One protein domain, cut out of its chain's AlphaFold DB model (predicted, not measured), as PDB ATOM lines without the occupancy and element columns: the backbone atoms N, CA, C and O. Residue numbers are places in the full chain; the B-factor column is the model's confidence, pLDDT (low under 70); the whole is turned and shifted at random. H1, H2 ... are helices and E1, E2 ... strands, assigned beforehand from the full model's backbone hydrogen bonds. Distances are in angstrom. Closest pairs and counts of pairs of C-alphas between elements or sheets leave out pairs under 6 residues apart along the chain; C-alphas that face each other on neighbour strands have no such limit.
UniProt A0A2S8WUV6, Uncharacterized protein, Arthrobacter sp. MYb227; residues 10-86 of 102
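Overview. This is residues 10 to 86 of the 102 residues of an uncharacterized protein of Arthrobacter sp. MYb227 (UniProt A0A2S8WUV6). Little regular structure is present: a tiny hairpin of E1 and E2 lies near the middle, three short helices lie toward one end, and a long loop, residues 49 to 82, reaches the other end at Glu 57 and returns. The 77 printed residues hold H1, H2, H3, E1, E2 in that order, a mixed class with 28 residues in named elements. The whole is only just compact, close to loose, with a radius of gyration of the C-alphas of 13.6 A, and elongated, spanning 40 by 25 by 18 A.

Arrangement. E1, residues 46 to 48, and E2, residues 83 to 85, form an antiparallel hairpin at 138 degrees; N 47 and O 84 are 2.8 A apart, within hydrogen-bond range. A tight link joins H3, residues 38 to 45, to E1. H1, residues 10 to 19, only just touches H3, with 3 pairs of C-alphas within 8 A, the closest Ser 12 and Asp 38 at 6.5 A; they are about perpendicular at 81 degrees. H1 also only just touches H2, residues 26 to 29, with 3 such pairs, the closest Leu 13 and Glu 27 at 7.8 A. H2 and H3 are apart. Every O i to N i+4 pair is within hydrogen-bond range in H1 and H3; H2 is too short for one.

Along the chain. H1 runs 14.0 A from C-alpha 10 at (-39.721, -9.128, -53.541), H2 5.2 A, H3 9.8 A, E1 6.9 A, and E2 6.8 A to C-alpha 85 at (-45.748, -16.749, -36.523).

Size, cuts and confidence. The C-alphas of Arg 22 and Glu 57 are the two farthest apart, at 41.3 A. The printed part has no cut; the E1 to E2 link is long, and residue 86 has pLDDT under 70.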
ATOM      1  N   LYS A  10     -41.030  -9.621 -53.068       92.38
ATOM      2  CA  LYS A  10     -39.721  -9.128 -53.541       92.38
ATOM      3  C   LYS A  10     -38.704  -9.000 -52.408       92.38
ATOM      4  O   LYS A  10     -37.587  -9.507 -52.527       92.38
ATOM      5  N   TRP A  11     -39.065  -8.353 -51.305       92.25
ATOM      6  CA  TRP A  11     -38.159  -8.125 -50.177       92.25
ATOM      7  C   TRP A  11     -37.928  -9.397 -49.378       92.25
ATOM      8  O   TRP A  11     -36.789  -9.707 -49.024       92.25
ATOM      9  N   SER A  12     -38.984 -10.175 -49.160       93.38
ATOM     10  CA  SER A  12     -38.897 -11.463 -48.476       93.38
ATOM     11  C   SER A  12     -37.967 -12.444 -49.199       93.38
ATOM     12  O   SER A  12     -37.141 -13.103 -48.562       93.38
ATOM     13  N   LEU A  13     -38.050 -12.517 -50.532       93.75
ATOM     14  CA  LEU A  13     -37.187 -13.372 -51.351       93.75
ATOM     15  C   LEU A  13     -35.763 -12.851 -51.432       93.75
ATOM     16  O   LEU A  13     -34.826 -13.625 -51.255       93.75
ATOM     17  N   THR A  14     -35.599 -11.540 -51.576       95.00
ATOM     18  CA  THR A  14     -34.279 -10.906 -51.535       95.00
ATOM     19  C   THR A  14     -33.578 -11.204 -50.203       95.00
ATOM     20  O   THR A  14     -32.423 -11.634 -50.182       95.00
ATOM     21  N   TYR A  15     -34.281 -11.072 -49.071       93.12
ATOM     22  CA  TYR A  15     -33.745 -11.446 -47.763       93.12
ATOM     23  C   TYR A  15     -33.406 -12.940 -47.688       93.12
ATOM     24  O   TYR A  15     -32.314 -13.290 -47.231       93.12
ATOM     25  N   ARG A  16     -34.305 -13.825 -48.145       94.25
ATOM     26  CA  ARG A  16     -34.053 -15.272 -48.193       94.25
ATOM     27  C   ARG A  16     -32.764 -15.571 -48.951       94.25
ATOM     28  O   ARG A  16     -31.907 -16.256 -48.405       94.25
ATOM     29  N   ASP A  17     -32.603 -15.042 -50.154       95.50
ATOM     30  CA  ASP A  17     -31.466 -15.361 -51.017       95.50
ATOM     31  C   ASP A  17     -30.145 -14.869 -50.417       95.50
ATOM     32  O   ASP A  17     -29.151 -15.595 -50.417       95.50
ATOM     33  N   MET A  18     -30.146 -13.683 -49.801       96.25
ATOM     34  CA  MET A  18     -28.945 -13.109 -49.188       96.25
ATOM     35  C   MET A  18     -28.601 -13.696 -47.812       96.25
ATOM     36  O   MET A  18     -27.427 -13.772 -47.444       96.25
ATOM     37  N   ARG A  19     -29.602 -14.031 -46.989       93.50
ATOM     38  CA  ARG A  19     -29.412 -14.309 -45.551       93.50
ATOM     39  C   ARG A  19     -29.823 -15.708 -45.125       93.50
ATOM     40  O   ARG A  19     -29.322 -16.172 -44.103       93.50
ATOM     41  N   ALA A  20     -30.705 -16.374 -45.867       93.25
ATOM     42  CA  ALA A  20     -31.289 -17.669 -45.520       93.25
ATOM     43  C   ALA A  20     -31.585 -18.553 -46.757       93.25
ATOM     44  O   ALA A  20     -32.704 -19.053 -46.892       93.25
ATOM     45  N   PRO A  21     -30.604 -18.819 -47.646       93.25
ATOM     46  CA  PRO A  21     -30.856 -19.435 -48.960       93.25
ATOM     47  C   PRO A  21     -31.431 -20.858 -48.881       93.25
ATOM     48  O   PRO A  21     -32.035 -21.354 -49.826       93.25
ATOM     49  N   ARG A  22     -31.296 -21.530 -47.729       89.56
ATOM     50  CA  ARG A  22     -31.887 -22.859 -47.493       89.56
ATOM     51  C   ARG A  22     -33.380 -22.817 -47.154       89.56
ATOM     52  O   ARG A  22     -34.011 -23.867 -47.088       89.56
ATOM     53  N   ALA A  23     -33.965 -21.641 -46.931       89.69
ATOM     54  CA  ALA A  23     -35.385 -21.482 -46.628       89.69
ATOM     55  C   ALA A  23     -36.249 -21.495 -47.907       89.69
ATOM     56  O   ALA A  23     -37.099 -20.634 -48.121       89.69
ATOM     57  N   THR A  24     -36.047 -22.505 -48.757       88.12
ATOM     58  CA  THR A  24     -36.678 -22.648 -50.083       88.12
ATOM     59  C   THR A  24     -38.202 -22.759 -50.028       88.12
ATOM     60  O   THR A  24     -38.891 -22.413 -50.977       88.12
ATOM     61  N   ALA A  25     -38.756 -23.189 -48.893       88.56
ATOM     62  CA  ALA A  25     -40.198 -23.316 -48.701       88.56
ATOM     63  C   ALA A  25     -40.923 -21.989 -48.390       88.56
ATOM     64  O   ALA A  25     -42.132 -22.034 -48.171       88.56
ATOM     65  N   LEU A  26     -40.219 -20.848 -48.317       89.19
ATOM     66  CA  LEU A  26     -40.801 -19.542 -47.966       89.19
ATOM     67  C   LEU A  26     -41.971 -19.170 -48.886       89.19
ATOM     68  O   LEU A  26     -43.073 -18.935 -48.395       89.19
ATOM     69  N   GLU A  27     -41.757 -19.230 -50.202       88.62
ATOM     70  CA  GLU A  27     -42.745 -18.845 -51.226       88.62
ATOM     71  C   GLU A  27     -44.028 -19.660 -51.147       88.62
ATOM     72  O   GLU A  27     -45.115 -19.142 -51.365       88.62
ATOM     73  N   ARG A  28     -43.922 -20.941 -50.782       88.25
ATOM     74  CA  ARG A  28     -45.094 -21.807 -50.635       88.25
ATOM     75  C   ARG A  28     -45.840 -21.557 -49.327       88.25
ATOM     76  O   ARG A  28     -47.015 -21.881 -49.231       88.25
ATOM     77  N   LYS A  29     -45.164 -21.066 -48.288       87.31
ATOM     78  CA  LYS A  29     -45.727 -20.997 -46.933       87.31
ATOM     79  C   LYS A  29     -46.296 -19.641 -46.558       87.31
ATOM     80  O   LYS A  29     -47.253 -19.620 -45.796       87.31
ATOM     81  N   PHE A  30     -45.745 -18.541 -47.067       89.81
ATOM     82  CA  PHE A  30     -46.327 -17.217 -46.834       89.81
ATOM     83  C   PHE A  30     -47.778 -17.119 -47.334       89.81
ATOM     84  O   PHE A  30     -48.622 -16.708 -46.539       89.81
ATOM     85  N   PRO A  31     -48.143 -17.647 -48.518       89.19
ATOM     86  CA  PRO A  31     -49.542 -17.707 -48.951       89.19
ATOM     87  C   PRO A  31     -50.464 -18.481 -47.999       89.19
ATOM     88  O   PRO A  31     -51.593 -18.067 -47.751       89.19
ATOM     89  N   LEU A  32     -49.976 -19.568 -47.383       88.19
ATOM     90  CA  LEU A  32     -50.740 -20.341 -46.388       88.19
ATOM     91  C   LEU A  32     -51.015 -19.553 -45.096       88.19
ATOM     92  O   LEU A  32     -51.859 -19.949 -44.294       88.19
ATOM     93  N   LEU A  33     -50.288 -18.456 -44.890       86.44
ATOM     94  CA  LEU A  33     -50.461 -17.507 -43.794       86.44
ATOM     95  C   LEU A  33     -51.126 -16.203 -44.248       86.44
ATOM     96  O   LEU A  33     -51.236 -15.280 -43.453       86.44
ATOM     97  N   GLY A  34     -51.584 -16.127 -45.500       90.00
ATOM     98  CA  GLY A  34     -52.206 -14.929 -46.058       90.00
ATOM     99  C   GLY A  34     -51.216 -13.853 -46.504       90.00
ATOM    100  O   GLY A  34     -51.629 -12.715 -46.660       90.00
ATOM    101  N   GLY A  35     -49.934 -14.183 -46.684       91.69
ATOM    102  CA  GLY A  35     -48.913 -13.295 -47.243       91.69
ATOM    103  C   GLY A  35     -48.635 -13.610 -48.713       91.69
ATOM    104  O   GLY A  35     -47.757 -14.422 -49.005       91.69
ATOM    105  N   TYR A  36     -49.364 -12.989 -49.638       92.06
ATOM    106  CA  TYR A  36     -49.110 -13.082 -51.082       92.06
ATOM    107  C   TYR A  36     -48.172 -11.978 -51.569       92.06
ATOM    108  O   TYR A  36     -47.541 -12.115 -52.618       92.06
ATOM    109  N   CYS A  37     -48.025 -10.916 -50.779       92.81
ATOM    110  CA  CYS A  37     -47.051  -9.869 -51.015       92.81
ATOM    111  C   CYS A  37     -46.382  -9.381 -49.718       92.81
ATOM    112  O   CYS A  37     -46.856  -9.679 -48.623       92.81
ATOM    113  N   ASP A  38     -45.283  -8.626 -49.815       91.50
ATOM    114  CA  ASP A  38     -44.499  -8.217 -48.634       91.50
ATOM    115  C   ASP A  38     -45.317  -7.428 -47.589       91.50
ATOM    116  O   ASP A  38     -45.109  -7.599 -46.388       91.50
ATOM    117  N   CYS A  39     -46.294  -6.613 -48.006       90.88
ATOM    118  CA  CYS A  39     -47.147  -5.891 -47.051       90.88
ATOM    119  C   CYS A  39     -48.091  -6.838 -46.305       90.88
ATOM    120  O   CYS A  39     -48.293  -6.695 -45.103       90.88
ATOM    121  N   GLU A  40     -48.638  -7.835 -46.999       91.75
ATOM    122  CA  GLU A  40     -49.461  -8.866 -46.370       91.75
ATOM    123  C   GLU A  40     -48.632  -9.790 -45.477       91.75
ATOM    124  O   GLU A  40     -49.138 -10.292 -44.482       91.75
ATOM    125  N   VAL A  41     -47.347  -9.995 -45.779       90.81
ATOM    126  CA  VAL A  41     -46.440 -10.696 -44.864       90.81
ATOM    127  C   VAL A  41     -46.344  -9.946 -43.537       90.81
ATOM    128  O   VAL A  41     -46.527 -10.547 -42.481       90.81
ATOM    129  N   ILE A  42     -46.121  -8.633 -43.573       87.81
ATOM    130  CA  ILE A  42     -46.061  -7.818 -42.353       87.81
ATOM    131  C   ILE A  42     -47.409  -7.833 -41.616       87.81
ATOM    132  O   ILE A  42     -47.424  -7.968 -40.399       87.81
ATOM    133  N   ALA A  43     -48.529  -7.753 -42.339       87.62
ATOM    134  CA  ALA A  43     -49.861  -7.686 -41.735       87.62
ATOM    135  C   ALA A  43     -50.379  -9.031 -41.183       87.62
ATOM    136  O   ALA A  43     -51.059  -9.056 -40.160       87.62
ATOM    137  N   ASN A  44     -50.081 -10.148 -41.858       88.06
ATOM    138  CA  ASN A  44     -50.761 -11.430 -41.625       88.06
ATOM    139  C   ASN A  44     -49.839 -12.546 -41.110       88.06
ATOM    140  O   ASN A  44     -50.318 -13.493 -40.485       88.06
ATOM    141  N   VAL A  45     -48.533 -12.494 -41.398       88.38
ATOM    142  CA  VAL A  45     -47.609 -13.609 -41.107       88.38
ATOM    143  C   VAL A  45     -46.977 -13.477 -39.728       88.38
ATOM    144  O   VAL A  45     -46.828 -14.483 -39.024       88.38
ATOM    145  N   PHE A  46     -46.583 -12.259 -39.358       87.69
ATOM    146  CA  PHE A  46     -45.889 -11.964 -38.111       87.69
ATOM    147  C   PHE A  46     -46.792 -11.174 -37.168       87.69
ATOM    148  O   PHE A  46     -47.377 -10.169 -37.548       87.69
ATOM    149  N   HIS A  47     -46.861 -11.611 -35.916       87.00
ATOM    150  CA  HIS A  47     -47.620 -10.943 -34.865       87.00
ATOM    151  C   HIS A  47     -46.700 -10.601 -33.701       87.00
ATOM    152  O   HIS A  47     -45.790 -11.379 -33.411       87.00
ATOM    153  N   PRO A  48     -46.908  -9.480 -33.004       86.81
ATOM    154  CA  PRO A  48     -46.143  -9.193 -31.806       86.81
ATOM    155  C   PRO A  48     -46.396 -10.268 -30.745       86.81
ATOM    156  O   PRO A  48     -47.515 -10.728 -30.530       86.81
ATOM    157  N   ASN A  49     -45.337 -10.675 -30.054       87.69
ATOM    158  CA  ASN A  49     -45.452 -11.433 -28.819       87.69
ATOM    159  C   ASN A  49     -45.805 -10.460 -27.688       87.69
ATOM    160  O   ASN A  49     -44.925 -10.096 -26.912       87.69
ATOM    161  N   GLU A  50     -47.057  -9.998 -27.642       87.06
ATOM    162  CA  GLU A  50     -47.526  -8.883 -26.797       87.06
ATOM    163  C   GLU A  50     -46.981  -8.861 -25.354       87.06
ATOM    164  O   GLU A  50     -46.554  -7.790 -24.927       87.06
ATOM    165  N   PRO A  51     -46.863  -9.990 -24.618       87.88
ATOM    166  CA  PRO A  51     -46.272  -9.998 -23.273       87.88
ATOM    167  C   PRO A  51     -44.826  -9.485 -23.182       87.88
ATOM    168  O   PRO A  51     -44.336  -9.212 -22.090       87.88
ATOM    169  N   MET A  52     -44.113  -9.411 -24.308       86.19
ATOM    170  CA  MET A  52     -42.725  -8.947 -24.397       86.19
ATOM    171  C   MET A  52     -42.605  -7.494 -24.861       86.19
ATOM    172  O   MET A  52     -41.494  -6.967 -24.917       86.19
ATOM    173  N   TRP A  53     -43.723  -6.860 -25.211       90.25
ATOM    174  CA  TRP A  53     -43.785  -5.481 -25.673       90.25
ATOM    175  C   TRP A  53     -44.262  -4.565 -24.547       90.25
ATOM    176  O   TRP A  53     -44.997  -4.975 -23.649       90.25
ATOM    177  N   LYS A  54     -43.832  -3.302 -24.587       88.44
ATOM    178  CA  LYS A  54     -44.397  -2.273 -23.711       88.44
ATOM    179  C   LYS A  54     -45.769  -1.871 -24.237       88.44
ATOM    180  O   LYS A  54     -45.972  -1.822 -25.449       88.44
ATOM    181  N   LEU A  55     -46.680  -1.557 -23.323       87.44
ATOM    182  CA  LEU A  55     -47.964  -0.960 -23.670       87.44
ATOM    183  C   LEU A  55     -47.783   0.546 -23.875       87.44
ATOM    184  O   LEU A  55     -47.129   1.207 -23.067       87.44
ATOM    185  N   GLY A  56     -48.359   1.065 -24.953       85.69
ATOM    186  CA  GLY A  56     -48.508   2.493 -25.199       85.69
ATOM    187  C   GLY A  56     -49.716   3.077 -24.461       85.69
ATOM    188  O   GLY A  56     -50.508   2.363 -23.844       85.69
ATOM    189  N   GLU A  57     -49.891   4.394 -24.561       84.69
ATOM    190  CA  GLU A  57     -50.948   5.131 -23.847       84.69
ATOM    191  C   GLU A  57     -52.368   4.689 -24.230       84.69
ATOM    192  O   GLU A  57     -53.280   4.725 -23.408       84.69
ATOM    193  N   SER A  58     -52.560   4.217 -25.463       83.94
ATOM    194  CA  SER A  58     -53.853   3.720 -25.955       83.94
ATOM    195  C   SER A  58     -54.166   2.277 -25.533       83.94
ATOM    196  O   SER A  58     -55.186   1.735 -25.952       83.94
ATOM    197  N   GLY A  59     -53.296   1.631 -24.749       82.38
ATOM    198  CA  GLY A  59     -53.463   0.243 -24.300       82.38
ATOM    199  C   GLY A  59     -53.072  -0.830 -25.326       82.38
ATOM    200  O   GLY A  59     -53.154  -2.013 -25.011       82.38
ATOM    201  N   GLY A  60     -52.632  -0.440 -26.528       85.25
ATOM    202  CA  GLY A  60     -51.978  -1.325 -27.501       85.25
ATOM    203  C   GLY A  60     -50.464  -1.411 -27.278       85.25
ATOM    204  O   GLY A  60     -49.921  -0.708 -26.427       85.25
ATOM    205  N   ILE A  61     -49.768  -2.255 -28.045       87.19
ATOM    206  CA  ILE A  61     -48.297  -2.286 -28.018       87.19
ATOM    207  C   ILE A  61     -47.706  -0.959 -28.518       87.19
ATOM    208  O   ILE A  61     -48.250  -0.322 -29.417       87.19
ATOM    209  N   ASP A  62     -46.577  -0.544 -27.947       88.50
ATOM    210  CA  ASP A  62     -45.826   0.617 -28.427       88.50
ATOM    211  C   ASP A  62     -44.918   0.222 -29.603       88.50
ATOM    212  O   ASP A  62     -43.765  -0.183 -29.429       88.50
ATOM    213  N   GLU A  63     -45.454   0.330 -30.820       82.50
ATOM    214  CA  GLU A  63     -44.726   0.043 -32.064       82.50
ATOM    215  C   GLU A  63     -43.571   1.026 -32.328       82.50
ATOM    216  O   GLU A  63     -42.634   0.689 -33.052       82.50
ATOM    217  N   ASN A  64     -43.598   2.219 -31.718       86.38
ATOM    218  CA  ASN A  64     -42.552   3.234 -31.888       86.38
ATOM    219  C   ASN A  64     -41.315   2.951 -31.030       86.38
ATOM    220  O   ASN A  64     -40.241   3.494 -31.291       86.38
ATOM    221  N   ASN A  65     -41.449   2.095 -30.016       86.75
ATOM    222  CA  ASN A  65     -40.372   1.742 -29.101       86.75
ATOM    223  C   ASN A  65     -40.203   0.219 -28.992       86.75
ATOM    224  O   ASN A  65     -40.402  -0.361 -27.915       86.75
ATOM    225  N   PRO A  66     -39.836  -0.456 -30.099       84.25
ATOM    226  CA  PRO A  66     -39.693  -1.897 -30.094       84.25
ATOM    227  C   PRO A  66     -38.560  -2.319 -29.144       84.25
ATOM    228  O   PRO A  66     -37.469  -1.736 -29.165       84.25
ATOM    229  N   PRO A  67     -38.771  -3.354 -28.315       88.38
ATOM    230  CA  PRO A  67     -37.711  -3.910 -27.482       88.38
ATOM    231  C   PRO A  67     -36.569  -4.483 -28.334       88.38
ATOM    232  O   PRO A  67     -36.721  -4.806 -29.514       88.38
ATOM    233  N   VAL A  68     -35.396  -4.652 -27.717       90.50
ATOM    234  CA  VAL A  68     -34.233  -5.230 -28.401       90.50
ATOM    235  C   VAL A  68     -34.533  -6.670 -28.819       90.50
ATOM    236  O   VAL A  68     -34.961  -7.502 -28.016       90.50
ATOM    237  N   CYS A  69     -34.274  -6.985 -30.087       87.00
ATOM    238  CA  CYS A  69     -34.470  -8.324 -30.625       87.00
ATOM    239  C   CYS A  69     -33.592  -9.354 -29.899       87.00
ATOM    240  O   CYS A  69     -32.374  -9.207 -29.815       87.00
ATOM    241  N   MET A  70     -34.204 -10.452 -29.442       86.00
ATOM    242  CA  MET A  70     -33.557 -11.546 -28.692       86.00
ATOM    243  C   MET A  70     -32.641 -12.449 -29.529       86.00
ATOM    244  O   MET A  70     -32.403 -13.604 -29.183       86.00
ATOM    245  N   THR A  71     -32.100 -11.922 -30.625       85.50
ATOM    246  CA  THR A  71     -31.289 -12.629 -31.620       85.50
ATOM    247  C   THR A  71     -32.025 -13.765 -32.339       85.50
ATOM    248  O   THR A  71     -33.052 -14.283 -31.904       85.50
ATOM    249  N   VAL A  72     -31.493 -14.138 -33.500       87.50
ATOM    250  CA  VAL A  72     -31.922 -15.305 -34.272       87.50
ATOM    251  C   VAL A  72     -30.699 -16.017 -34.819       87.50
ATOM    252  O   VAL A  72     -29.647 -15.412 -35.047       87.50
ATOM    253  N   ARG A  73     -30.834 -17.318 -35.077       86.19
ATOM    254  CA  ARG A  73     -29.788 -18.079 -35.759       86.19
ATOM    255  C   ARG A  73     -29.570 -17.511 -37.167       86.19
ATOM    256  O   ARG A  73     -30.521 -17.345 -37.921       86.19
ATOM    257  N   ARG A  74     -28.316 -17.298 -37.575       87.44
ATOM    258  CA  ARG A  74     -27.989 -16.949 -38.972       87.44
ATOM    259  C   ARG A  74     -28.503 -18.020 -39.941       87.44
ATOM    260  O   ARG A  74     -28.447 -19.210 -39.629       87.44
ATOM    261  N   GLY A  75     -28.950 -17.621 -41.132       87.75
ATOM    262  CA  GLY A  75     -29.485 -18.575 -42.108       87.75
ATOM    263  C   GLY A  75     -30.976 -18.879 -41.957       87.75
ATOM    264  O   GLY A  75     -31.438 -19.823 -42.592       87.75
ATOM    265  N   THR A  76     -31.708 -18.146 -41.108       86.19
ATOM    266  CA  THR A  76     -33.130 -18.390 -40.830       86.19
ATOM    267  C   THR A  76     -34.036 -17.273 -41.340       86.19
ATOM    268  O   THR A  76     -33.630 -16.117 -41.456       86.19
ATOM    269  N   ILE A  77     -35.285 -17.653 -41.591       87.00
ATOM    270  CA  ILE A  77     -36.422 -16.754 -41.830       87.00
ATOM    271  C   ILE A  77     -37.370 -16.702 -40.622       87.00
ATOM    272  O   ILE A  77     -38.406 -16.053 -40.677       87.00
ATOM    273  N   GLN A  78     -37.053 -17.429 -39.543       84.25
ATOM    274  CA  GLN A  78     -37.787 -17.301 -38.288       84.25
ATOM    275  C   GLN A  78     -37.486 -15.934 -37.667       84.25
ATOM    276  O   GLN A  78     -36.318 -15.532 -37.645       84.25
ATOM    277  N   PRO A  79     -38.496 -15.232 -37.141       86.56
ATOM    278  CA  PRO A  79     -38.258 -13.984 -36.446       86.56
ATOM    279  C   PRO A  79     -37.678 -14.264 -35.050       86.56
ATOM    280  O   PRO A  79     -37.711 -15.401 -34.565       86.56
ATOM    281  N   CYS A  80     -37.137 -13.239 -34.381       88.00
ATOM    282  CA  CYS A  80     -36.795 -13.381 -32.962       88.00
ATOM    283  C   CYS A  80     -38.054 -13.506 -32.108       88.00
ATOM    284  O   CYS A  80     -39.147 -13.171 -32.554       88.00
ATOM    285  N   GLY A  81     -37.887 -13.932 -30.852       86.69
ATOM    286  CA  GLY A  81     -38.997 -14.203 -29.928       86.69
ATOM    287  C   GLY A  81     -39.931 -13.024 -29.620       86.69
ATOM    288  O   GLY A  81     -40.955 -13.231 -28.978       86.69
ATOM    289  N   LEU A  82     -39.608 -11.813 -30.089       88.50
ATOM    290  CA  LEU A  82     -40.514 -10.661 -30.073       88.50
ATOM    291  C   LEU A  82     -41.693 -10.801 -31.028       88.50
ATOM    292  O   LEU A  82     -42.694 -10.113 -30.843       88.50
ATOM    293  N   TRP A  83     -41.575 -11.669 -32.030       87.38
ATOM    294  CA  TRP A  83     -42.607 -11.905 -33.020       87.38
ATOM    295  C   TRP A  83     -42.978 -13.382 -33.048       87.38
ATOM    296  O   TRP A  83     -42.134 -14.279 -33.001       87.38
ATOM    297  N   LEU A  84     -44.269 -13.624 -33.167       85.81
ATOM    298  CA  LEU A  84     -44.882 -14.920 -33.333       85.81
ATOM    299  C   LEU A  84     -45.246 -15.095 -34.804       85.81
ATOM    300  O   LEU A  84     -45.709 -14.170 -35.462       85.81
ATOM    301  N   MET A  85     -45.070 -16.308 -35.308       80.44
ATOM    302  CA  MET A  85     -45.748 -16.749 -36.523       80.44
ATOM    303  C   MET A  85     -46.858 -17.706 -36.121       80.44
ATOM    304  O   MET A  85     -46.718 -18.452 -35.145       80.44
ATOM    305  N   ARG A  86     -47.945 -17.729 -36.893       69.38
ATOM    306  CA  ARG A  86     -49.072 -18.628 -36.637       69.38
ATOM    307  C   ARG A  86     -48.597 -20.085 -36.514       69.38
ATOM    308  O   ARG A  86     -47.911 -20.626 -37.386       69.38
TER     309      ARG A  86